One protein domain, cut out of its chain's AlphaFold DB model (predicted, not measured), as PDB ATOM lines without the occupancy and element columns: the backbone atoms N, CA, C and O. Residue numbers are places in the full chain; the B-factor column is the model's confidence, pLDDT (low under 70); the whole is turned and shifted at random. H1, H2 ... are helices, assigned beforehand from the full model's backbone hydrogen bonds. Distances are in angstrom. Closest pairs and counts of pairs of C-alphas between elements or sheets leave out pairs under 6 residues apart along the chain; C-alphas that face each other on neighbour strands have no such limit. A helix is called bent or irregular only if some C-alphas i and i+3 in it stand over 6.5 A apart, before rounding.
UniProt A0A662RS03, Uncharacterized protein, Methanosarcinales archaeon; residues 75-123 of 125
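What this domain is: This is residues 75 to 123 of the 125 residues of an uncharacterized protein of Methanosarcinales archaeon (UniProt A0A662RS03). Picture two equal helices, H2 and H3, side by side as a helical hairpin, with the short helix H1 set over one face of the pair at a distance from both. The long link between H2 and H3, residues 100 to 110, loops out over that same face and comes back to H3. The printed part has 49 residues with three named helices, in the order H1, H2, H3, and no named strand; its class is all helix. The whole is compact, with a radius of gyration of the C-alphas of 9.6 A, and the C-alphas span 26 by 17 by 17 A along their three main axes.

Where its parts are: Find C-alpha 75 at (48.360, 56.394, 35.482), where H1 begins; it covers residues 75 to 80 and measures 8.6 A from first to last C-alpha. Go on through the link, where residues 84 to 86 are a helical run too short to bear a name, to C-alpha 89 at (41.458, 40.525, 34.053). There H2 begins; it covers residues 89 to 99 and is 15.5 A long. Past the next link you reach H3, residues 111 to 121, which is 15.7 A long and ends at C-alpha 121, at (44.138, 42.789, 39.541). H2 and H3 are the longest helices by residues, with 11 each.

How they stand to each other: Look first at H2 and H3, which touch, with 12 pairs of C-alphas within 8 A. Their closest C-alphas are those of Val 92 and Ala 117, 5.7 A apart. Their lines stand at a shallow tilt of 5 degrees, and they run opposite ways as a helical hairpin. Their centres are 9.4 A apart. Now turn back to H1: it touches no helix. H1 and H2 are apart, and H1 and H3 are only just apart, with their closest C-alphas at 8.2 A. In the backbones of H1, H2 and H3 you will find every O i to N i+4 pair within hydrogen-bond range. No helix is bent or irregular.

The domain as a whole: The two C-alphas farthest apart are those of Gly 101 and Gly 123, at 26.3 A. From Asp 75 to Gly 123, the first and last printed residues, the C-alphas are 16.6 A apart. The link from H1 to H2, with 8 residues, is short but not tight; the link from H2 to H3, with 11 residues, is long. The printed part has no cut. Read the B-factor column for the model's confidence: the mean pLDDT of the printed part is 93.7, and no printed residue is under 70.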
ATOM      1  N   ASP A  75      49.209  55.890  34.397       93.69
ATOM      2  CA  ASP A  75      48.360  56.394  35.482       93.69
ATOM      3  C   ASP A  75      47.013  56.891  34.951       93.69
ATOM      4  O   ASP A  75      45.955  56.597  35.513       93.69
ATOM      5  N   SER A  76      47.034  57.597  33.824       91.44
ATOM      6  CA  SER A  76      45.826  58.023  33.126       91.44
ATOM      7  C   SER A  76      45.045  56.846  32.531       91.44
ATOM      8  O   SER A  76      43.812  56.874  32.548       91.44
ATOM      9  N   TRP A  77      45.723  55.774  32.102       92.94
ATOM     10  CA  TRP A  77      45.071  54.516  31.718       92.94
ATOM     11  C   TRP A  77      44.346  53.886  32.907       92.94
ATOM     12  O   TRP A  77      43.146  53.643  32.818       92.94
ATOM     13  N   VAL A  78      45.018  53.711  34.047       94.06
ATOM     14  CA  VAL A  78      44.412  53.170  35.275       94.06
ATOM     15  C   VAL A  78      43.231  54.031  35.732       94.06
ATOM     16  O   VAL A  78      42.173  53.508  36.082       94.06
ATOM     17  N   ALA A  79      43.363  55.358  35.683       92.31
ATOM     18  CA  ALA A  79      42.270  56.272  36.001       92.31
ATOM     19  C   ALA A  79      41.067  56.078  35.065       92.31
ATOM     20  O   ALA A  79      39.925  56.094  35.527       92.31
ATOM     21  N   SER A  80      41.306  55.824  33.773       89.62
ATOM     22  CA  SER A  80      40.243  55.546  32.799       89.62
ATOM     23  C   SER A  80      39.477  54.247  33.086       89.62
ATOM     24  O   SER A  80      38.308  54.143  32.716       89.62
ATOM     25  N   LYS A  81      40.094  53.294  33.801       92.25
ATOM     26  CA  LYS A  81      39.463  52.047  34.267       92.25
ATOM     27  C   LYS A  81      38.699  52.195  35.584       92.25
ATOM     28  O   LYS A  81      38.101  51.241  36.060       92.25
ATOM     29  N   GLY A  82      38.687  53.388  36.182       92.25
ATOM     30  CA  GLY A  82      38.077  53.624  37.493       92.25
ATOM     31  C   GLY A  82      39.050  53.476  38.665       92.25
ATOM     32  O   GLY A  82      38.608  53.339  39.805       92.25
ATOM     33  N   GLY A  83      40.361  53.520  38.409       93.88
ATOM     34  CA  GLY A  83      41.405  53.432  39.430       93.88
ATOM     35  C   GLY A  83      41.926  52.012  39.649       93.88
ATOM     36  O   GLY A  83      41.410  51.046  39.096       93.88
ATOM     37  N   LYS A  84      42.971  51.892  40.475       96.19
ATOM     38  CA  LYS A  84      43.701  50.630  40.683       96.19
ATOM     39  C   LYS A  84      42.828  49.477  41.193       96.19
ATOM     40  O   LYS A  84      43.016  48.346  40.771       96.19
ATOM     41  N   ASP A  85      41.835  49.779  42.028       96.25
ATOM     42  CA  ASP A  85      40.939  48.776  42.622       96.25
ATOM     43  C   ASP A  85      39.845  48.306  41.645       96.25
ATOM     44  O   ASP A  85      39.064  47.413  41.970       96.25
ATOM     45  N   SER A  86      39.779  48.916  40.457       96.69
ATOM     46  CA  SER A  86      38.802  48.618  39.406       96.69
ATOM     47  C   SER A  86      39.417  47.856  38.225       96.69
ATOM     48  O   SER A  86      38.727  47.619  37.240       96.69
ATOM     49  N   ILE A  87      40.702  47.486  38.296       97.31
ATOM     50  CA  ILE A  87      41.388  46.749  37.227       97.31
ATOM     51  C   ILE A  87      40.865  45.312  37.154       97.31
ATOM     52  O   ILE A  87      40.984  44.540  38.109       97.31
ATOM     53  N   GLU A  88      40.340  44.930  35.993       97.56
ATOM     54  CA  GLU A  88      39.846  43.582  35.728       97.56
ATOM     55  C   GLU A  88      40.851  42.748  34.919       97.56
ATOM     56  O   GLU A  88      41.785  43.254  34.296       97.56
ATOM     57  N   TYR A  89      40.629  41.430  34.860       96.50
ATOM     58  CA  TYR A  89      41.458  40.525  34.053       96.50
ATOM     59  C   TYR A  89      41.532  40.950  32.574       96.50
ATOM     60  O   TYR A  89      42.584  40.827  31.947       96.50
ATOM     61  N   ALA A  90      40.437  41.483  32.022       96.00
ATOM     62  CA  ALA A  90      40.400  41.977  30.647       96.00
ATOM     63  C   ALA A  90      41.339  43.176  30.423       96.00
ATOM     64  O   ALA A  90      41.950  43.267  29.361       96.00
ATOM     65  N   ASP A  91      41.515  44.047  31.418       96.44
ATOM     66  CA  ASP A  91      42.423  45.196  31.330       96.44
ATOM     67  C   ASP A  91      43.890  44.757  31.366       96.44
ATOM     68  O   ASP A  91      44.728  45.312  30.654       96.44
ATOM     69  N   VAL A  92      44.204  43.711  32.141       97.50
ATOM     70  CA  VAL A  92      45.540  43.094  32.150       97.50
ATOM     71  C   VAL A  92      45.873  42.497  30.778       97.50
ATOM     72  O   VAL A  92      47.003  42.628  30.304       97.50
ATOM     73  N   LEU A  93      44.895  41.869  30.116       97.50
ATOM     74  CA  LEU A  93      45.067  41.393  28.743       97.50
ATOM     75  C   LEU A  93      45.231  42.555  27.756       97.50
ATOM     76  O   LEU A  93      46.146  42.512  26.941       97.50
ATOM     77  N   GLU A  94      44.418  43.609  27.864       94.88
ATOM     78  CA  GLU A  94      44.497  44.791  26.993       94.88
ATOM     79  C   GLU A  94      45.881  45.453  27.047       94.88
ATOM     80  O   GLU A  94      46.485  45.716  26.005       94.88
ATOM     81  N   ILE A  95      46.424  45.691  28.247       95.75
ATOM     82  CA  ILE A  95      47.755  46.295  28.379       95.75
ATOM     83  C   ILE A  95      48.874  45.341  27.933       95.75
ATOM     84  O   ILE A  95      49.895  45.797  27.416       95.75
ATOM     85  N   GLY A  96      48.681  44.026  28.080       96.62
ATOM     86  CA  GLY A  96      49.577  43.005  27.531       96.62
ATOM     87  C   GLY A  96      49.601  43.013  26.001       96.62
ATOM     88  O   GLY A  96      50.676  43.026  25.397       96.62
ATOM     89  N   ASP A  97      48.433  43.091  25.369       93.19
ATOM     90  CA  ASP A  97      48.299  43.220  23.917       93.19
ATOM     91  C   ASP A  97      48.891  44.543  23.417       93.19
ATOM     92  O   ASP A  97      49.564  44.569  22.384       93.19
ATOM     93  N   ALA A  98      48.719  45.633  24.167       91.00
ATOM     94  CA  ALA A  98      49.329  46.920  23.852       91.00
ATOM     95  C   ALA A  98      50.860  46.909  23.993       91.00
ATOM     96  O   ALA A  98      51.556  47.464  23.142       91.00
ATOM     97  N   TYR A  99      51.407  46.223  25.001       94.25
ATOM     98  CA  TYR A  99      52.852  45.985  25.126       94.25
ATOM     99  C   TYR A  99      53.419  45.203  23.927       94.25
ATOM    100  O   TYR A  99      54.523  45.490  23.464       94.25
ATOM    101  N   LEU A 100      52.652  44.248  23.388       92.25
ATOM    102  CA  LEU A 100      53.007  43.485  22.184       92.25
ATOM    103  C   LEU A 100      52.710  44.236  20.869       92.25
ATOM    104  O   LEU A 100      53.064  43.747  19.795       92.25
ATOM    105  N   GLY A 101      52.095  45.421  20.937       84.50
ATOM    106  CA  GLY A 101      51.770  46.263  19.783       84.50
ATOM    107  C   GLY A 101      50.511  45.852  19.013       84.50
ATOM    108  O   GLY A 101      50.318  46.311  17.885       84.50
ATOM    109  N   PHE A 102      49.657  45.000  19.587       83.12
ATOM    110  CA  PHE A 102      48.399  44.564  18.971       83.12
ATOM    111  C   PHE A 102      47.245  45.551  19.183       83.12
ATOM    112  O   PHE A 102      46.334  45.604  18.355       83.12
ATOM    113  N   VAL A 103      47.283  46.339  20.261       84.38
ATOM    114  CA  VAL A 103      46.253  47.327  20.620       84.38
ATOM    115  C   VAL A 103      46.905  48.680  20.916       84.38
ATOM    116  O   VAL A 103      47.963  48.744  21.532       84.38
ATOM    117  N   ASP A 104      46.275  49.774  20.484       85.00
ATOM    118  CA  ASP A 104      46.648  51.132  20.899       85.00
ATOM    119  C   ASP A 104      45.742  51.591  22.045       85.00
ATOM    120  O   ASP A 104      44.536  51.753  21.859       85.00
ATOM    121  N   ILE A 105      46.340  51.810  23.217       85.31
ATOM    122  CA  ILE A 105      45.663  52.334  24.412       85.31
ATOM    123  C   ILE A 105      46.035  53.795  24.709       85.31
ATOM    124  O   ILE A 105      45.804  54.279  25.812       85.31
ATOM    125  N   GLY A 106      46.626  54.511  23.746       83.62
ATOM    126  CA  GLY A 106      46.996  55.927  23.857       83.62
ATOM    127  C   GLY A 106      48.452  56.179  24.270       83.62
ATOM    128  O   GLY A 106      48.981  57.277  24.042       83.62
ATOM    129  N   PHE A 107      49.134  55.155  24.791       86.25
ATOM    130  CA  PHE A 107      50.564  55.147  25.114       86.25
ATOM    131  C   PHE A 107      51.179  53.769  24.843       86.25
ATOM    132  O   PHE A 107      50.462  52.785  24.693       86.25
ATOM    133  N   THR A 108      52.511  53.698  24.785       89.19
ATOM    134  CA  THR A 108      53.256  52.438  24.645       89.19
ATOM    135  C   THR A 108      53.621  51.904  26.033       89.19
ATOM    136  O   THR A 108      54.488  52.499  26.683       89.19
ATOM    137  N   PRO A 109      53.005  50.807  26.511       93.94
ATOM    138  CA  PRO A 109      53.333  50.238  27.812       93.94
ATOM    139  C   PRO A 109      54.716  49.600  27.801       93.94
ATOM    140  O   PRO A 109      55.190  49.105  26.777       93.94
ATOM    141  N   ASN A 110      55.359  49.564  28.962       96.25
ATOM    142  CA  ASN A 110      56.556  48.762  29.184       96.25
ATOM    143  C   ASN A 110      56.235  47.525  30.038       96.25
ATOM    144  O   ASN A 110      55.132  47.369  30.560       96.25
ATOM    145  N   TYR A 111      57.231  46.653  30.211       96.69
ATOM    146  CA  TYR A 111      57.088  45.432  31.005       96.69
ATOM    147  C   TYR A 111      56.612  45.702  32.446       96.69
ATOM    148  O   TYR A 111      55.773  44.968  32.962       96.69
ATOM    149  N   THR A 112      57.087  46.780  33.078       97.69
ATOM    150  CA  THR A 112      56.655  47.172  34.427       97.69
ATOM    151  C   THR A 112      55.172  47.524  34.460       97.69
ATOM    152  O   THR A 112      54.490  47.096  35.379       97.69
ATOM    153  N   ASN A 113      54.644  48.232  33.457       97.75
ATOM    154  CA  ASN A 113      53.218  48.564  33.410       97.75
ATOM    155  C   ASN A 113      52.331  47.311  33.384       97.75
ATOM    156  O   ASN A 113      51.322  47.263  34.082       97.75
ATOM    157  N   VAL A 114      52.737  46.286  32.628       97.81
ATOM    158  CA  VAL A 114      52.013  45.008  32.562       97.81
ATOM    159  C   VAL A 114      52.035  44.299  33.919       97.81
ATOM    160  O   VAL A 114      50.994  43.846  34.388       97.81
ATOM    161  N   LEU A 115      53.200  44.243  34.578       97.75
ATOM    162  CA  LEU A 115      53.306  43.653  35.917       97.75
ATOM    163  C   LEU A 115      52.466  44.415  36.948       97.75
ATOM    164  O   LEU A 115      51.716  43.790  37.687       97.75
ATOM    165  N   THR A 116      52.532  45.748  36.958       98.06
ATOM    166  CA  THR A 116      51.759  46.579  37.889       98.06
ATOM    167  C   THR A 116      50.252  46.408  37.692       98.06
ATOM    168  O   THR A 116      49.524  46.312  38.675       98.06
ATOM    169  N   ALA A 117      49.764  46.315  36.451       97.38
ATOM    170  CA  ALA A 117      48.356  46.005  36.199       97.38
ATOM    171  C   ALA A 117      47.970  44.614  36.740       97.38
ATOM    172  O   ALA A 117      46.894  44.451  37.315       97.38
ATOM    173  N   GLY A 118      48.865  43.627  36.609       97.44
ATOM    174  CA  GLY A 118      48.698  42.302  37.209       97.44
ATOM    175  C   GLY A 118      48.627  42.344  38.739       97.44
ATOM    176  O   GLY A 118      47.750  41.710  39.324       97.44
ATOM    177  N   ASP A 119      49.491  43.130  39.384       97.88
ATOM    178  CA  ASP A 119      49.467  43.334  40.835       97.88
ATOM    179  C   ASP A 119      48.163  44.008  41.290       97.88
ATOM    180  O   ASP A 119      47.575  43.578  42.282       97.88
ATOM    181  N   TYR A 120      47.662  45.007  40.553       97.75
ATOM    182  CA  TYR A 120      46.367  45.646  40.831       97.75
ATOM    183  C   TYR A 120      45.200  44.660  40.737       97.75
ATOM    184  O   TYR A 120      44.408  44.572  41.672       97.75
ATOM    185  N   TYR A 121      45.147  43.844  39.682       96.88
ATOM    186  CA  TYR A 121      44.138  42.789  39.541       96.88
ATOM    187  C   TYR A 121      44.176  41.766  40.694       96.88
ATOM    188  O   TYR A 121      43.135  41.302  41.161       96.88
ATOM    189  N   LEU A 122      45.370  41.413  41.177       96.75
ATOM    190  CA  LEU A 122      45.548  40.488  42.302       96.75
ATOM    191  C   LEU A 122      45.336  41.145  43.681       96.75
ATOM    192  O   LEU A 122      45.387  40.443  44.694       96.75
ATOM    193  N   GLY A 123      45.110  42.463  43.742       93.25
ATOM    194  CA  GLY A 123      44.975  43.222  44.990       93.25
ATOM    195  C   GLY A 123      46.285  43.367  45.776       93.25
ATOM    196  O   GLY A 123      46.260  43.454  47.004       93.25
TER     197      GLY A 123